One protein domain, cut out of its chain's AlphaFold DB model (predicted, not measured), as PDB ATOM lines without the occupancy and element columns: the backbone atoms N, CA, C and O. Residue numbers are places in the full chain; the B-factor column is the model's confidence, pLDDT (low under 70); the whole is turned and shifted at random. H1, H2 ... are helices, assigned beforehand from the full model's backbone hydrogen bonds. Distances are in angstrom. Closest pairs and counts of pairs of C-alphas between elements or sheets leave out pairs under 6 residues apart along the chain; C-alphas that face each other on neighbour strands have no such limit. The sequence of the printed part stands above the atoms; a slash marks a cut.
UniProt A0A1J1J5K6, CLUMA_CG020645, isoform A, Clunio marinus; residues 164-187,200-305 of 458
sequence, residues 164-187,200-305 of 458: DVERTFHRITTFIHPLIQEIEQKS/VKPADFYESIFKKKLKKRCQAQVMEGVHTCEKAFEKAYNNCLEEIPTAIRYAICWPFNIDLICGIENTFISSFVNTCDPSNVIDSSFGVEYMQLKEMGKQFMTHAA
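Overview. This is residues 164 to 187 and 200 to 305 of the 458 residues of the protein "CLUMA_CG020645, isoform A" of Clunio marinus (UniProt A0A1J1J5K6). One long helix, H2, makes the long axis; the chain folds back along it through short helices H3, H4 and H5, while H1 and H6 meet its first part steeply. The printed part has 130 residues with six named helices, H1 to H6 in order, all helix. It is extended: radius of gyration of the C-alphas 24.4 A, spans 84 by 33 by 22 A.

Arrangement. The hub is H2, residues 203 to 243. H3, residues 249 to 256, makes a hairpin with H2 at 12 degrees; closest C-alphas Tyr 237 and Phe 256, 5.0 A. H4, residues 258 to 262, only just touches H2, with 3 pairs of C-alphas within 8 A; closest Phe 233 and Ile 258, 6.2 A. H5, residues 267 to 275, touches H2; closest C-alphas Gln 219 and Val 273, 5.9 A. H6, residues 286 to 303, touches H2 with residues 286 to 291 alone; closest C-alphas Ala 203 and Gly 287, 4.2 A. H1, residues 165 to 184, touches H2 with residues 182 to 183 alone; closest C-alphas Ile 183 and Phe 210, 5.6 A. Every O i to N i+4 pair is within hydrogen-bond range in H2, H4, H5 and H6; H1 has 13 of 16, H3 2 of 4.

Along the chain. H2 spans 60.2 A, from C-alpha 203 at (310.244, 123.216, 280.286) to C-alpha 243 at (334.937, 175.516, 263.414).

Size, cuts and confidence. Residues 188 to 199 are cut out, a gap of 20.0 A between C-alphas 187 and 200. Confidence is under 70 in residues 164 to 187, 258 to 270 and 296 to 305.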
ATOM      1  N   ASP A 164     283.747 139.642 291.195       47.47
ATOM      2  CA  ASP A 164     284.880 140.607 291.207       47.47
ATOM      3  C   ASP A 164     286.260 139.933 291.073       47.47
ATOM      4  O   ASP A 164     287.258 140.580 290.728       47.47
ATOM      5  N   VAL A 165     286.327 138.619 291.317       49.00
ATOM      6  CA  VAL A 165     287.552 137.815 291.176       49.00
ATOM      7  C   VAL A 165     288.006 137.793 289.714       49.00
ATOM      8  O   VAL A 165     289.196 137.947 289.448       49.00
ATOM      9  N   GLU A 166     287.063 137.746 288.771       46.19
ATOM     10  CA  GLU A 166     287.313 137.834 287.328       46.19
ATOM     11  C   GLU A 166     288.018 139.149 286.939       46.19
ATOM     12  O   GLU A 166     289.008 139.135 286.209       46.19
ATOM     13  N   ARG A 167     287.622 140.290 287.526       46.38
ATOM     14  CA  ARG A 167     288.251 141.602 287.265       46.38
ATOM     15  C   ARG A 167     289.642 141.756 287.887       46.38
ATOM     16  O   ARG A 167     290.487 142.455 287.328       46.38
ATOM     17  N   THR A 168     289.914 141.097 289.014       47.59
ATOM     18  CA  THR A 168     291.247 141.115 289.651       47.59
ATOM     19  C   THR A 168     292.207 140.160 288.943       47.59
ATOM     20  O   THR A 168     293.367 140.503 288.709       47.59
ATOM     21  N   PHE A 169     291.707 139.003 288.500       49.88
ATOM     22  CA  PHE A 169     292.445 138.097 287.626       49.88
ATOM     23  C   PHE A 169     292.738 138.754 286.270       49.88
ATOM     24  O   PHE A 169     293.822 138.566 285.719       49.88
ATOM     25  N   HIS A 170     291.853 139.634 285.782       51.34
ATOM     26  CA  HIS A 170     292.118 140.424 284.580       51.34
ATOM     27  C   HIS A 170     293.274 141.435 284.756       51.34
ATOM     28  O   HIS A 170     294.052 141.671 283.836       51.34
ATOM     29  N   ARG A 171     293.480 141.964 285.973       52.44
ATOM     30  CA  ARG A 171     294.627 142.838 286.303       52.44
ATOM     31  C   ARG A 171     295.937 142.075 286.487       52.44
ATOM     32  O   ARG A 171     296.972 142.540 286.029       52.44
ATOM     33  N   ILE A 172     295.909 140.897 287.112       53.56
ATOM     34  CA  ILE A 172     297.098 140.032 287.228       53.56
ATOM     35  C   ILE A 172     297.505 139.512 285.847       53.56
ATOM     36  O   ILE A 172     298.683 139.556 285.490       53.56
ATOM     37  N   THR A 173     296.530 139.117 285.023       51.78
ATOM     38  CA  THR A 173     296.790 138.815 283.614       51.78
ATOM     39  C   THR A 173     297.314 140.039 282.875       51.78
ATOM     40  O   THR A 173     298.170 139.839 282.048       51.78
ATOM     41  N   THR A 174     296.990 141.290 283.220       52.00
ATOM     42  CA  THR A 174     297.617 142.469 282.570       52.00
ATOM     43  C   THR A 174     299.146 142.540 282.765       52.00
ATOM     44  O   THR A 174     299.841 143.020 281.878       52.00
ATOM     45  N   PHE A 175     299.697 142.029 283.876       51.88
ATOM     46  CA  PHE A 175     301.155 141.977 284.112       51.88
ATOM     47  C   PHE A 175     301.809 140.700 283.586       51.88
ATOM     48  O   PHE A 175     302.960 140.711 283.156       51.88
ATOM     49  N   ILE A 176     301.072 139.593 283.610       55.47
ATOM     50  CA  ILE A 176     301.545 138.309 283.091       55.47
ATOM     51  C   ILE A 176     301.405 138.259 281.562       55.47
ATOM     52  O   ILE A 176     302.196 137.599 280.904       55.47
ATOM     53  N   HIS A 177     300.458 138.989 280.972       60.44
ATOM     54  CA  HIS A 177     300.200 139.049 279.535       60.44
ATOM     55  C   HIS A 177     301.403 139.551 278.741       60.44
ATOM     56  O   HIS A 177     301.756 138.853 277.801       60.44
ATOM     57  N   PRO A 178     302.112 140.638 279.110       59.19
ATOM     58  CA  PRO A 178     303.339 141.008 278.416       59.19
ATOM     59  C   PRO A 178     304.415 139.926 278.543       59.19
ATOM     60  O   PRO A 178     305.120 139.702 277.576       59.19
ATOM     61  N   LEU A 179     304.502 139.184 279.655       60.84
ATOM     62  CA  LEU A 179     305.427 138.047 279.828       60.84
ATOM     63  C   LEU A 179     305.038 136.810 278.997       60.84
ATOM     64  O   LEU A 179     305.892 136.161 278.396       60.84
ATOM     65  N   ILE A 180     303.749 136.478 278.934       65.12
ATOM     66  CA  ILE A 180     303.208 135.415 278.079       65.12
ATOM     67  C   ILE A 180     303.386 135.800 276.614       65.12
ATOM     68  O   ILE A 180     303.802 134.978 275.812       65.12
ATOM     69  N   GLN A 181     303.140 137.052 276.255       65.62
ATOM     70  CA  GLN A 181     303.337 137.575 274.912       65.62
ATOM     71  C   GLN A 181     304.831 137.571 274.538       65.62
ATOM     72  O   GLN A 181     305.212 137.120 273.457       65.62
ATOM     73  N   GLU A 182     305.702 137.956 275.472       64.06
ATOM     74  CA  GLU A 182     307.157 137.900 275.343       64.06
ATOM     75  C   GLU A 182     307.646 136.481 275.017       64.06
ATOM     76  O   GLU A 182     308.419 136.280 274.075       64.06
ATOM     77  N   ILE A 183     307.147 135.476 275.741       65.75
ATOM     78  CA  ILE A 183     307.591 134.080 275.633       65.75
ATOM     79  C   ILE A 183     306.869 133.350 274.488       65.75
ATOM     80  O   ILE A 183     307.519 132.745 273.632       65.75
ATOM     81  N   GLU A 184     305.550 133.476 274.383       67.19
ATOM     82  CA  GLU A 184     304.685 132.636 273.545       67.19
ATOM     83  C   GLU A 184     304.293 133.256 272.196       67.19
ATOM     84  O   GLU A 184     303.912 132.512 271.291       67.19
ATOM     85  N   GLN A 185     304.423 134.574 271.985       66.62
ATOM     86  CA  GLN A 185     303.991 135.169 270.712       66.62
ATOM     87  C   GLN A 185     304.907 134.749 269.546       66.62
ATOM     88  O   GLN A 185     306.141 134.852 269.625       66.62
ATOM     89  N   LYS A 186     304.288 134.264 268.460       56.84
ATOM     90  CA  LYS A 186     304.911 134.006 267.152       56.84
ATOM     91  C   LYS A 186     305.222 135.355 266.481       56.84
ATOM     92  O   LYS A 186     304.450 136.299 266.612       56.84
ATOM     93  N   SER A 187     306.354 135.459 265.780       46.75
ATOM     94  CA  SER A 187     306.637 136.598 264.890       46.75
ATOM     95  C   SER A 187     305.467 136.808 263.921       46.75
ATOM     96  O   SER A 187     304.892 135.816 263.482       46.75
ATOM     97  N   VAL A 200     300.148 122.874 278.090       71.44
ATOM     98  CA  VAL A 200     301.434 123.180 278.730       71.44
ATOM     99  C   VAL A 200     302.537 122.411 277.998       71.44
ATOM    100  O   VAL A 200     302.544 121.184 277.982       71.44
ATOM    101  N   LYS A 201     303.451 123.138 277.345       82.81
ATOM    102  CA  LYS A 201     304.628 122.574 276.669       82.81
ATOM    103  C   LYS A 201     305.745 122.218 277.674       82.81
ATOM    104  O   LYS A 201     305.710 122.712 278.801       82.81
ATOM    105  N   PRO A 202     306.730 121.384 277.291       84.75
ATOM    106  CA  PRO A 202     307.859 121.027 278.159       84.75
ATOM    107  C   PRO A 202     308.701 122.241 278.592       84.75
ATOM    108  O   PRO A 202     308.763 123.234 277.868       84.75
ATOM    109  N   ALA A 203     309.392 122.145 279.736       82.94
ATOM    110  CA  ALA A 203     310.244 123.216 280.286       82.94
ATOM    111  C   ALA A 203     311.292 123.716 279.278       82.94
ATOM    112  O   ALA A 203     311.389 124.920 279.027       82.94
ATOM    113  N   ASP A 204     312.002 122.782 278.637       85.94
ATOM    114  CA  ASP A 204     313.086 123.063 277.686       85.94
ATOM    115  C   ASP A 204     312.621 123.925 276.499       85.94
ATOM    116  O   ASP A 204     313.371 124.735 275.942       85.94
ATOM    117  N   PHE A 205     311.351 123.780 276.106       86.06
ATOM    118  CA  PHE A 205     310.756 124.559 275.025       86.06
ATOM    119  C   PHE A 205     310.639 126.042 275.400       86.06
ATOM    120  O   PHE A 205     311.005 126.907 274.602       86.06
ATOM    121  N   TYR A 206     310.155 126.349 276.607       82.81
ATOM    122  CA  TYR A 206     310.007 127.736 277.058       82.81
ATOM    123  C   TYR A 206     311.362 128.400 277.290       82.81
ATOM    124  O   TYR A 206     311.566 129.544 276.880       82.81
ATOM    125  N   GLU A 207     312.309 127.670 277.875       85.50
ATOM    126  CA  GLU A 207     313.648 128.187 278.143       85.50
ATOM    127  C   GLU A 207     314.416 128.504 276.852       85.50
ATOM    128  O   GLU A 207     314.957 129.602 276.701       85.50
ATOM    129  N   SER A 208     314.419 127.586 275.880       84.94
ATOM    130  CA  SER A 208     315.132 127.776 274.609       84.94
ATOM    131  C   SER A 208     314.564 128.930 273.775       84.94
ATOM    132  O   SER A 208     315.324 129.721 273.204       84.94
ATOM    133  N   ILE A 209     313.236 129.080 273.732       84.06
ATOM    134  CA  ILE A 209     312.580 130.193 273.033       84.06
ATOM    135  C   ILE A 209     312.881 131.522 273.716       84.06
ATOM    136  O   ILE A 209     313.206 132.493 273.026       84.06
ATOM    137  N   PHE A 210     312.809 131.568 275.046       84.38
ATOM    138  CA  PHE A 210     313.081 132.783 275.802       84.38
ATOM    139  C   PHE A 210     314.540 133.229 275.639       84.38
ATOM    140  O   PHE A 210     314.783 134.368 275.236       84.38
ATOM    141  N   LYS A 211     315.510 132.313 275.791       86.81
ATOM    142  CA  LYS A 211     316.939 132.577 275.530       86.81
ATOM    143  C   LYS A 211     317.160 133.120 274.113       86.81
ATOM    144  O   LYS A 211     317.813 134.148 273.926       86.81
ATOM    145  N   LYS A 212     316.559 132.494 273.096       86.69
ATOM    146  CA  LYS A 212     316.683 132.930 271.695       86.69
ATOM    147  C   LYS A 212     316.120 134.336 271.458       86.69
ATOM    148  O   LYS A 212     316.746 135.125 270.747       86.69
ATOM    149  N   LYS A 213     314.948 134.652 272.016       84.69
ATOM    150  CA  LYS A 213     314.320 135.978 271.888       84.69
ATOM    151  C   LYS A 213     315.120 137.050 272.626       84.69
ATOM    152  O   LYS A 213     315.372 138.107 272.049       84.69
ATOM    153  N   LEU A 214     315.589 136.752 273.837       86.31
ATOM    154  CA  LEU A 214     316.396 137.667 274.639       86.31
ATOM    155  C   LEU A 214     317.716 138.023 273.938       86.31
ATOM    156  O   LEU A 214     318.038 139.204 273.807       86.31
ATOM    157  N   LYS A 215     318.422 137.023 273.387       87.56
ATOM    158  CA  LYS A 215     319.654 137.232 272.605       87.56
ATOM    159  C   LYS A 215     319.428 138.185 271.433       87.56
ATOM    160  O   LYS A 215     320.176 139.145 271.266       87.56
ATOM    161  N   LYS A 216     318.370 137.955 270.646       86.38
ATOM    162  CA  LYS A 216     318.034 138.810 269.495       86.38
ATOM    163  C   LYS A 216     317.743 140.256 269.901       86.38
ATOM    164  O   LYS A 216     318.167 141.170 269.202       86.38
ATOM    165  N   ARG A 217     317.038 140.477 271.014       84.75
ATOM    166  CA  ARG A 217     316.717 141.831 271.499       84.75
ATOM    167  C   ARG A 217     317.937 142.569 272.019       84.75
ATOM    168  O   ARG A 217     318.118 143.729 271.676       84.75
ATOM    169  N   CYS A 218     318.784 141.889 272.788       88.06
ATOM    170  CA  CYS A 218     320.046 142.465 273.240       88.06
ATOM    171  C   CYS A 218     320.902 142.898 272.045       88.06
ATOM    172  O   CYS A 218     321.354 144.037 271.994       88.06
ATOM    173  N   GLN A 219     321.028 142.036 271.030       87.62
ATOM    174  CA  GLN A 219     321.743 142.378 269.801       87.62
ATOM    175  C   GLN A 219     321.123 143.587 269.091       87.62
ATOM    176  O   GLN A 219     321.856 144.480 268.686       87.62
ATOM    177  N   ALA A 220     319.793 143.659 268.982       86.62
ATOM    178  CA  ALA A 220     319.119 144.803 268.370       86.62
ATOM    179  C   ALA A 220     319.390 146.121 269.120       86.62
ATOM    180  O   ALA A 220     319.733 147.115 268.490       86.62
ATOM    181  N   GLN A 221     319.309 146.115 270.456       86.44
ATOM    182  CA  GLN A 221     319.571 147.295 271.291       86.44
ATOM    183  C   GLN A 221     321.033 147.751 271.215       86.44
ATOM    184  O   GLN A 221     321.312 148.942 271.099       86.44
ATOM    185  N   VAL A 222     321.976 146.807 271.230       86.31
ATOM    186  CA  VAL A 222     323.404 147.107 271.061       86.31
ATOM    187  C   VAL A 222     323.663 147.731 269.691       86.31
ATOM    188  O   VAL A 222     324.334 148.755 269.615       86.31
ATOM    189  N   MET A 223     323.104 147.162 268.618       84.12
ATOM    190  CA  MET A 223     323.276 147.693 267.262       84.12
ATOM    191  C   MET A 223     322.663 149.090 267.099       84.12
ATOM    192  O   MET A 223     323.251 149.952 266.451       84.12
ATOM    193  N   GLU A 224     321.517 149.353 267.725       87.62
ATOM    194  CA  GLU A 224     320.905 150.686 267.741       87.62
ATOM    195  C   GLU A 224     321.780 151.716 268.479       87.62
ATOM    196  O   GLU A 224     321.968 152.844 268.007       87.62
ATOM    197  N   GLY A 225     322.388 151.310 269.598       84.31
ATOM    198  CA  GLY A 225     323.374 152.112 270.318       84.31
ATOM    199  C   GLY A 225     324.620 152.411 269.478       84.31
ATOM    200  O   GLY A 225     325.065 153.558 269.438       84.31
ATOM    201  N   VAL A 226     325.140 151.411 268.756       82.56
ATOM    202  CA  VAL A 226     326.275 151.573 267.828       82.56
ATOM    203  C   VAL A 226     325.936 152.585 266.735       82.56
ATOM    204  O   VAL A 226     326.681 153.543 266.559       82.56
ATOM    205  N   HIS A 227     324.779 152.472 266.083       84.44
ATOM    206  CA  HIS A 227     324.364 153.438 265.059       84.44
ATOM    207  C   HIS A 227     324.177 154.862 265.591       84.44
ATOM    208  O   HIS A 227     324.466 155.841 264.902       84.44
ATOM    209  N   THR A 228     323.680 155.005 266.818       86.88
ATOM    210  CA  THR A 228     323.549 156.321 267.460       86.88
ATOM    211  C   THR A 228     324.922 156.919 267.766       86.88
ATOM    212  O   THR A 228     325.137 158.116 267.567       86.88
ATOM    213  N   CYS A 229     325.863 156.080 268.202       83.44
ATOM    214  CA  CYS A 229     327.252 156.448 268.438       83.44
ATOM    215  C   CYS A 229     327.940 156.906 267.143       83.44
ATOM    216  O   CYS A 229     328.494 158.003 267.108       83.44
ATOM    217  N   GLU A 230     327.825 156.128 266.061       82.81
ATOM    218  CA  GLU A 230     328.356 156.469 264.733       82.81
ATOM    219  C   GLU A 230     327.884 157.856 264.284       82.81
ATOM    220  O   GLU A 230     328.700 158.716 263.955       82.81
ATOM    221  N   LYS A 231     326.575 158.125 264.384       86.88
ATOM    222  CA  LYS A 231     325.992 159.434 264.046       86.88
ATOM    223  C   LYS A 231     326.520 160.575 264.919       86.88
ATOM    224  O   LYS A 231     326.673 161.699 264.440       86.88
ATOM    225  N   ALA A 232     326.771 160.322 266.203       87.31
ATOM    226  CA  ALA A 232     327.321 161.329 267.107       87.31
ATOM    227  C   ALA A 232     328.770 161.689 266.737       87.31
ATOM    228  O   ALA A 232     329.118 162.871 266.738       87.31
ATOM    229  N   PHE A 233     329.587 160.696 266.370       85.94
ATOM    230  CA  PHE A 233     330.958 160.914 265.903       85.94
ATOM    231  C   PHE A 233     331.008 161.586 264.530       85.94
ATOM    232  O   PHE A 233     331.779 162.526 264.359       85.94
ATOM    233  N   GLU A 234     330.129 161.202 263.600       86.44
ATOM    234  CA  GLU A 234     329.977 161.884 262.308       86.44
ATOM    235  C   GLU A 234     329.698 163.377 262.499       86.44
ATOM    236  O   GLU A 234     330.348 164.243 261.911       86.44
ATOM    237  N   LYS A 235     328.759 163.687 263.397       90.38
ATOM    238  CA  LYS A 235     328.394 165.061 263.726       90.38
ATOM    239  C   LYS A 235     329.546 165.822 264.386       90.38
ATOM    240  O   LYS A 235     329.788 166.971 264.030       90.38
ATOM    241  N   ALA A 236     330.257 165.203 265.328       88.12
ATOM    242  CA  ALA A 236     331.410 165.820 265.983       88.12
ATOM    243  C   ALA A 236     332.546 166.115 264.989       88.12
ATOM    244  O   ALA A 236     333.142 167.191 265.038       88.12
ATOM    245  N   TYR A 237     332.805 165.194 264.057       88.19
ATOM    246  CA  TYR A 237     333.794 165.370 262.999       88.19
ATOM    247  C   TYR A 237     333.425 166.533 262.072       88.19
ATOM    248  O   TYR A 237     334.247 167.423 261.860       88.19
ATOM    249  N   ASN A 238     332.177 166.583 261.594       89.69
ATOM    250  CA  ASN A 238     331.697 167.660 260.725       89.69
ATOM    251  C   ASN A 238     331.759 169.032 261.413       89.69
ATOM    252  O   ASN A 238     332.325 169.965 260.850       89.69
ATOM    253  N   ASN A 239     331.290 169.136 262.662       91.25
ATOM    254  CA  ASN A 239     331.385 170.375 263.440       91.25
ATOM    255  C   ASN A 239     332.843 170.836 263.610       91.25
ATOM    256  O   ASN A 239     333.150 172.017 263.470       91.25
ATOM    257  N   CYS A 240     333.769 169.905 263.866       89.56
ATOM    258  CA  CYS A 240     335.188 170.235 263.984       89.56
ATOM    259  C   CYS A 240     335.763 170.790 262.669       89.56
ATOM    260  O   CYS A 240     336.534 171.752 262.681       89.56
ATOM    261  N   LEU A 241     335.383 170.210 261.523       88.38
ATOM    262  CA  LEU A 241     335.839 170.680 260.214       88.38
ATOM    263  C   LEU A 241     335.346 172.095 259.875       88.38
ATOM    264  O   LEU A 241     336.017 172.783 259.098       88.38
ATOM    265  N   GLU A 242     334.196 172.495 260.419       90.31
ATOM    266  CA  GLU A 242     333.583 173.811 260.221       90.31
ATOM    267  C   GLU A 242     334.163 174.885 261.155       90.31
ATOM    268  O   GLU A 242     334.381 176.015 260.720       90.31
ATOM    269  N   GLU A 243     334.458 174.548 262.414       90.94
ATOM    270  CA  GLU A 243     334.937 175.516 263.414       90.94
ATOM    271  C   GLU A 243     336.455 175.782 263.351       90.94
ATOM    272  O   GLU A 243     336.919 176.854 263.750       90.94
ATOM    273  N   ILE A 244     337.256 174.830 262.851       90.56
ATOM    274  CA  ILE A 244     338.725 174.898 262.909       90.56
ATOM    275  C   ILE A 244     339.348 175.432 261.600       90.56
ATOM    276  O   ILE A 244     339.015 174.956 260.510       90.56
ATOM    277  N   PRO A 245     340.343 176.347 261.666       88.94
ATOM    278  CA  PRO A 245     341.048 176.852 260.486       88.94
ATOM    279  C   PRO A 245     341.702 175.751 259.635       88.94
ATOM    280  O   PRO A 245     342.343 174.832 260.152       88.94
ATOM    281  N   THR A 246     341.637 175.900 258.308       85.38
ATOM    282  CA  THR A 246     342.125 174.914 257.321       85.38
ATOM    283  C   THR A 246     343.582 174.484 257.514       85.38
ATOM    284  O   THR A 246     343.906 173.338 257.214       85.38
ATOM    285  N   ALA A 247     344.439 175.354 258.063       84.31
ATOM    286  CA  ALA A 247     345.857 175.079 258.311       84.31
ATOM    287  C   ALA A 247     346.115 173.968 259.349       84.31
ATOM    288  O   ALA A 247     347.126 173.278 259.260       84.31
ATOM    289  N   ILE A 248     345.213 173.785 260.322       86.25
ATOM    290  CA  ILE A 248     345.364 172.802 261.418       86.25
ATOM    291  C   ILE A 248     344.177 171.835 261.536       86.25
ATOM    292  O   ILE A 248     344.200 170.922 262.360       86.25
ATOM    293  N   ARG A 249     343.160 171.994 260.679       85.81
ATOM    294  CA  ARG A 249     341.922 171.205 260.659       85.81
ATOM    295  C   ARG A 249     342.157 169.695 260.662       85.81
ATOM    296  O   ARG A 249     341.532 168.983 261.437       85.81
ATOM    297  N   TYR A 250     343.083 169.204 259.836       82.12
ATOM    298  CA  TYR A 250     343.382 167.770 259.781       82.12
ATOM    299  C   TYR A 250     343.990 167.258 261.095       82.12
ATOM    300  O   TYR A 250     343.584 166.211 261.580       82.12
ATOM    301  N   ALA A 251     344.897 168.017 261.720       83.12
ATOM    302  CA  ALA A 251     345.558 167.602 262.958       83.12
ATOM    303  C   ALA A 251     344.607 167.572 264.169       83.12
ATOM    304  O   ALA A 251     344.731 166.690 265.013       83.12
ATOM    305  N   ILE A 252     343.661 168.516 264.251       86.25
ATOM    306  CA  ILE A 252     342.720 168.621 265.381       86.25
ATOM    307  C   ILE A 252     341.500 167.709 265.202       86.25
ATOM    308  O   ILE A 252     341.042 167.119 266.178       86.25
ATOM    309  N   CYS A 253     340.974 167.569 263.981       87.50
ATOM    310  CA  CYS A 253     339.717 166.852 263.746       87.50
ATOM    311  C   CYS A 253     339.883 165.355 263.458       87.50
ATOM    312  O   CYS A 253     338.920 164.604 263.595       87.50
ATOM    313  N   TRP A 254     341.090 164.893 263.112       84.81
ATOM    314  CA  TRP A 254     341.392 163.475 262.881       84.81
ATOM    315  C   TRP A 254     340.894 162.483 263.958       84.81
ATOM    316  O   TRP A 254     340.349 161.453 263.557       84.81
ATOM    317  N   PRO A 255     340.984 162.745 265.282       82.62
ATOM    318  CA  PRO A 255     340.497 161.804 266.300       82.62
ATOM    319  C   PRO A 255     338.982 161.549 266.272       82.62
ATOM    320  O   PRO A 255     338.531 160.580 266.875       82.62
ATOM    321  N   PHE A 256     338.194 162.382 265.588       80.81
ATOM    322  CA  PHE A 256     336.745 162.195 265.459       80.81
ATOM    323  C   PHE A 256     336.345 161.384 264.216       80.81
ATOM    324  O   PHE A 256     335.156 161.176 263.993       80.81
ATOM    325  N   ASN A 257     337.301 160.914 263.405       79.50
ATOM    326  CA  ASN A 257     336.986 160.088 262.242       79.50
ATOM    327  C   ASN A 257     336.433 158.711 262.672       79.50
ATOM    328  O   ASN A 257     337.096 157.957 263.388       79.50
ATOM    329  N   ILE A 258     335.231 158.378 262.188       69.06
ATOM    330  CA  ILE A 258     334.503 157.134 262.483       69.06
ATOM    331  C   ILE A 258     335.321 155.904 262.078       69.06
ATOM    332  O   ILE A 258     335.326 154.918 262.809       69.06
ATOM    333  N   ASP A 259     336.088 155.980 260.986       69.25
ATOM    334  CA  ASP A 259     336.921 154.867 260.515       69.25
ATOM    335  C   ASP A 259     338.026 154.488 261.510       69.25
ATOM    336  O   ASP A 259     338.460 153.343 261.539       69.25
ATOM    337  N   LEU A 260     338.480 155.417 262.358       63.97
ATOM    338  CA  LEU A 260     339.488 155.130 263.381       63.97
ATOM    339  C   LEU A 260     338.868 154.468 264.618       63.97
ATOM    340  O   LEU A 260     339.484 153.593 265.213       63.97
ATOM    341  N   ILE A 261     337.650 154.854 264.998       63.75
ATOM    342  CA  ILE A 261     336.966 154.332 266.193       63.75
ATOM    343  C   ILE A 261     336.295 152.991 265.892       63.75
ATOM    344  O   ILE A 261     336.435 152.039 266.660       63.75
ATOM    345  N   CYS A 262     335.615 152.891 264.750       65.50
ATOM    346  CA  CYS A 262     335.011 151.651 264.275       65.50
ATOM    347  C   CYS A 262     336.049 150.703 263.646       65.50
ATOM    348  O   CYS A 262     335.841 149.491 263.644       65.50
ATOM    349  N   GLY A 263     337.181 151.230 263.161       56.75
ATOM    350  CA  GLY A 263     338.299 150.461 262.605       56.75
ATOM    351  C   GLY A 263     339.325 149.969 263.626       56.75
ATOM    352  O   GLY A 263     340.283 149.311 263.219       56.75
ATOM    353  N   ILE A 264     339.115 150.186 264.937       58.00
ATOM    354  CA  ILE A 264     339.720 149.370 266.015       58.00
ATOM    355  C   ILE A 264     339.031 147.991 265.973       58.00
ATOM    356  O   ILE A 264     338.203 147.607 266.800       58.00
ATOM    357  N   GLU A 265     339.328 147.339 264.848       48.69
ATOM    358  CA  GLU A 265     339.092 145.990 264.365       48.69
ATOM    359  C   GLU A 265     338.066 145.228 265.178       48.69
ATOM    360  O   GLU A 265     338.482 144.698 266.185       48.69
ATOM    361  N   ASN A 266     336.788 145.146 264.766       55.78
ATOM    362  CA  ASN A 266     335.784 144.101 265.086       55.78
ATOM    363  C   ASN A 266     335.719 143.520 266.525       55.78
ATOM    364  O   ASN A 266     334.985 142.567 266.779       55.78
ATOM    365  N   THR A 267     336.426 144.085 267.492       57.50
ATOM    366  CA  THR A 267     336.762 143.498 268.791       57.50
ATOM    367  C   THR A 267     335.968 144.242 269.843       57.50
ATOM    368  O   THR A 267     335.364 143.620 270.709       57.50
ATOM    369  N   PHE A 268     335.847 145.566 269.699       64.62
ATOM    370  CA  PHE A 268     334.960 146.369 270.534       64.62
ATOM    371  C   PHE A 268     333.489 145.997 270.294       64.62
ATOM    372  O   PHE A 268     332.796 145.593 271.224       64.62
ATOM    373  N   ILE A 269     333.027 146.014 269.036       67.31
ATOM    374  CA  ILE A 269     331.638 145.665 268.686       67.31
ATOM    375  C   ILE A 269     331.356 144.173 268.928       67.31
ATOM    376  O   ILE A 269     330.308 143.845 269.490       67.31
ATOM    377  N   SER A 270     332.279 143.254 268.590       66.94
ATOM    378  CA  SER A 270     332.048 141.831 268.897       66.94
ATOM    379  C   SER A 270     332.027 141.553 270.396       66.94
ATOM    380  O   SER A 270     331.267 140.688 270.813       66.94
ATOM    381  N   SER A 271     332.744 142.318 271.228       70.44
ATOM    382  CA  SER A 271     332.638 142.204 272.686       70.44
ATOM    383  C   SER A 271     331.225 142.528 273.186       70.44
ATOM    384  O   SER A 271     330.673 141.769 273.984       70.44
ATOM    385  N   PHE A 272     330.586 143.594 272.690       74.19
ATOM    386  CA  PHE A 272     329.196 143.902 273.066       74.19
ATOM    387  C   PHE A 272     328.199 142.868 272.536       74.19
ATOM    388  O   PHE A 272     327.296 142.459 273.262       74.19
ATOM    389  N   VAL A 273     328.375 142.384 271.302       75.56
ATOM    390  CA  VAL A 273     327.498 141.354 270.719       75.56
ATOM    391  C   VAL A 273     327.665 140.000 271.423       75.56
ATOM    392  O   VAL A 273     326.676 139.293 271.628       75.56
ATOM    393  N   ASN A 274     328.883 139.647 271.840       76.44
ATOM    394  CA  ASN A 274     329.171 138.432 272.607       76.44
ATOM    395  C   ASN A 274     328.650 138.520 274.051       76.44
ATOM    396  O   ASN A 274     328.297 137.498 274.633       76.44
ATOM    397  N   THR A 275     328.522 139.733 274.605       81.56
ATOM    398  CA  THR A 275     327.906 139.975 275.925       81.56
ATOM    399  C   THR A 275     326.407 139.638 275.932       81.56
ATOM    400  O   THR A 275     325.841 139.340 276.979       81.56
ATOM    401  N   CYS A 276     325.758 139.597 274.764       85.62
ATOM    402  CA  CYS A 276     324.348 139.232 274.622       85.62
ATOM    403  C   CYS A 276     324.058 137.720 274.728       85.62
ATOM    404  O   CYS A 276     322.992 137.282 274.284       85.62
ATOM    405  N   ASP A 277     324.970 136.901 275.266       85.56
ATOM    406  CA  ASP A 277     324.691 135.488 275.532       85.56
ATOM    407  C   ASP A 277     323.794 135.328 276.779       85.56
ATOM    408  O   ASP A 277     324.222 135.610 277.901       85.56
ATOM    409  N   PRO A 278     322.545 134.856 276.619       81.75
ATOM    410  CA  PRO A 278     321.601 134.714 277.724       81.75
ATOM    411  C   PRO A 278     321.953 133.585 278.705       81.75
ATOM    412  O   PRO A 278     321.318 133.481 279.755       81.75
ATOM    413  N   SER A 279     322.921 132.723 278.377       79.31
ATOM    414  CA  SER A 279     323.227 131.504 279.138       79.31
ATOM    415  C   SER A 279     323.716 131.772 280.567       79.31
ATOM    416  O   SER A 279     323.515 130.930 281.432       79.31
ATOM    417  N   ASN A 280     324.300 132.948 280.824       73.50
ATOM    418  CA  ASN A 280     324.815 133.339 282.144       73.50
ATOM    419  C   ASN A 280     323.816 134.157 282.984       73.50
ATOM    420  O   ASN A 280     324.074 134.408 284.157       73.50
ATOM    421  N   VAL A 281     322.708 134.613 282.386       80.94
ATOM    422  CA  VAL A 281     321.721 135.502 283.034       80.94
ATOM    423  C   VAL A 281     320.422 134.762 283.350       80.94
ATOM    424  O   VAL A 281     319.773 135.052 284.350       80.94
ATOM    425  N   ILE A 282     320.038 133.804 282.504       81.25
ATOM    426  CA  ILE A 282     318.858 132.968 282.720       81.25
ATOM    427  C   ILE A 282     319.301 131.670 283.387       81.25
ATOM    428  O   ILE A 282     320.005 130.870 282.764       81.25
ATOM    429  N   ASP A 283     318.849 131.457 284.625       80.12
ATOM    430  CA  ASP A 283     319.051 130.192 285.329       80.12
ATOM    431  C   ASP A 283     318.406 129.030 284.557       80.12
ATOM    432  O   ASP A 283     317.320 129.154 283.988       80.12
ATOM    433  N   SER A 284     319.080 127.883 284.578       78.75
ATOM    434  CA  SER A 284     318.604 126.607 284.031       78.75
ATOM    435  C   SER A 284     317.243 126.164 284.588       78.75
ATOM    436  O   SER A 284     316.546 125.371 283.966       78.75
ATOM    437  N   SER A 285     316.827 126.696 285.740       81.88
ATOM    438  CA  SER A 285     315.534 126.393 286.366       81.88
ATOM    439  C   SER A 285     314.361 127.181 285.769       81.88
ATOM    440  O   SER A 285     313.205 126.822 285.998       81.88
ATOM    441  N   PHE A 286     314.622 128.228 284.976       84.56
ATOM    442  CA  PHE A 286     313.592 129.137 284.460       84.56
ATOM    443  C   PHE A 286     312.479 128.410 283.692       84.56
ATOM    444  O   PHE A 286     311.295 128.690 283.892       84.56
ATOM    445  N   GLY A 287     312.834 127.448 282.830       83.94
ATOM    446  CA  GLY A 287     311.853 126.677 282.062       83.94
ATOM    447  C   GLY A 287     310.912 125.858 282.951       83.94
ATOM    448  O   GLY A 287     309.717 125.755 282.660       83.94
ATOM    449  N   VAL A 288     311.435 125.308 284.052       85.31
ATOM    450  CA  VAL A 288     310.675 124.512 285.030       85.31
ATOM    451  C   VAL A 288     309.744 125.407 285.842       85.31
ATOM    452  O   VAL A 288     308.558 125.103 285.959       85.31
ATOM    453  N   GLU A 289     310.250 126.532 286.349       81.94
ATOM    454  CA  GLU A 289     309.462 127.495 287.124       81.94
ATOM    455  C   GLU A 289     308.320 128.096 286.297       81.94
ATOM    456  O   GLU A 289     307.184 128.182 286.765       81.94
ATOM    457  N   TYR A 290     308.583 128.443 285.033       79.00
ATOM    458  CA  TYR A 290     307.563 128.974 284.133       79.00
ATOM    459  C   TYR A 290     306.475 127.938 283.806       79.00
ATOM    460  O   TYR A 290     305.282 128.253 283.806       79.00
ATOM    461  N   MET A 291     306.866 126.677 283.582       84.00
ATOM    462  CA  MET A 291     305.927 125.570 283.380       84.00
ATOM    463  C   MET A 291     305.042 125.348 284.617       84.00
ATOM    464  O   MET A 291     303.823 125.227 284.487       84.00
ATOM    465  N   GLN A 292     305.636 125.347 285.816       81.94
ATOM    466  CA  GLN A 292     304.915 125.199 287.082       81.94
ATOM    467  C   GLN A 292     303.966 126.368 287.340       81.94
ATOM    468  O   GLN A 292     302.837 126.150 287.772       81.94
ATOM    469  N   LEU A 293     304.379 127.600 287.036       73.62
ATOM    470  CA  LEU A 293     303.521 128.778 287.139       73.62
ATOM    471  C   LEU A 293     302.284 128.653 286.237       73.62
ATOM    472  O   LEU A 293     301.171 128.962 286.669       73.62
ATOM    473  N   LYS A 294     302.460 128.146 285.010       74.50
ATOM    474  CA  LYS A 294     301.359 127.894 284.068       74.50
ATOM    475  C   LYS A 294     300.401 126.812 284.580       74.50
ATOM    476  O   LYS A 294     299.185 126.966 284.466       74.50
ATOM    477  N   GLU A 295     300.932 125.760 285.200       78.50
ATOM    478  CA  GLU A 295     300.129 124.692 285.805       78.50
ATOM    479  C   GLU A 295     299.395 125.162 287.074       78.50
ATOM    480  O   GLU A 295     298.209 124.887 287.249       78.50
ATOM    481  N   MET A 296     300.042 125.954 287.932       68.06
ATOM    482  CA  MET A 296     299.401 126.562 289.103       68.06
ATOM    483  C   MET A 296     298.283 127.524 288.702       68.06
ATOM    484  O   MET A 296     297.213 127.493 289.304       68.06
ATOM    485  N   GLY A 297     298.485 128.333 287.657       63.91
ATOM    486  CA  GLY A 297     297.433 129.187 287.103       63.91
ATOM    487  C   GLY A 297     296.201 128.383 286.672       63.91
ATOM    488  O   GLY A 297     295.072 128.785 286.952       63.91
ATOM    489  N   LYS A 298     296.408 127.198 286.081       67.31
ATOM    490  CA  LYS A 298     295.338 126.255 285.723       67.31
ATOM    491  C   LYS A 298     294.589 125.725 286.949       67.31
ATOM    492  O   LYS A 298     293.361 125.683 286.954       67.31
ATOM    493  N   GLN A 299     295.320 125.312 287.982       60.28
ATOM    494  CA  GLN A 299     294.748 124.725 289.200       60.28
ATOM    495  C   GLN A 299     294.041 125.761 290.078       60.28
ATOM    496  O   GLN A 299     293.012 125.475 290.685       60.28
ATOM    497  N   PHE A 300     294.557 126.986 290.121       54.59
ATOM    498  CA  PHE A 300     293.952 128.072 290.877       54.59
ATOM    499  C   PHE A 300     292.600 128.482 290.283       54.59
ATOM    500  O   PHE A 300     291.631 128.632 291.023       54.59
ATOM    501  N   MET A 301     292.493 128.553 288.950       52.62
ATOM    502  CA  MET A 301     291.221 128.822 288.266       52.62
ATOM    503  C   MET A 301     290.161 127.742 288.525       52.62
ATOM    504  O   MET A 301     288.971 128.037 288.484       52.62
ATOM    505  N   THR A 302     290.567 126.506 288.837       53.66
ATOM    506  CA  THR A 302     289.633 125.411 289.145       53.66
ATOM    507  C   THR A 302     289.270 125.303 290.630       53.66
ATOM    508  O   THR A 302     288.180 124.827 290.939       53.66
ATOM    509  N   HIS A 303     290.121 125.772 291.555       46.53
ATOM    510  CA  HIS A 303     289.945 125.581 293.007       46.53
ATOM    511  C   HIS A 303     289.641 126.862 293.811       46.53
ATOM    512  O   HIS A 303     289.316 126.773 294.996       46.53
ATOM    513  N   ALA A 304     289.695 128.054 293.206       48.78
ATOM    514  CA  ALA A 304     289.442 129.330 293.893       48.78
ATOM    515  C   ALA A 304     288.003 129.509 294.431       48.78
ATOM    516  O   ALA A 304     287.750 130.431 295.203       48.78
ATOM    517  N   ALA A 305     287.063 128.629 294.076       49.06
ATOM    518  CA  ALA A 305     285.667 128.712 294.506       49.06
ATOM    519  C   ALA A 305     285.419 128.343 295.987       49.06
ATOM    520  O   ALA A 305     284.277 128.434 296.429       49.06
TER     521      ALA A 305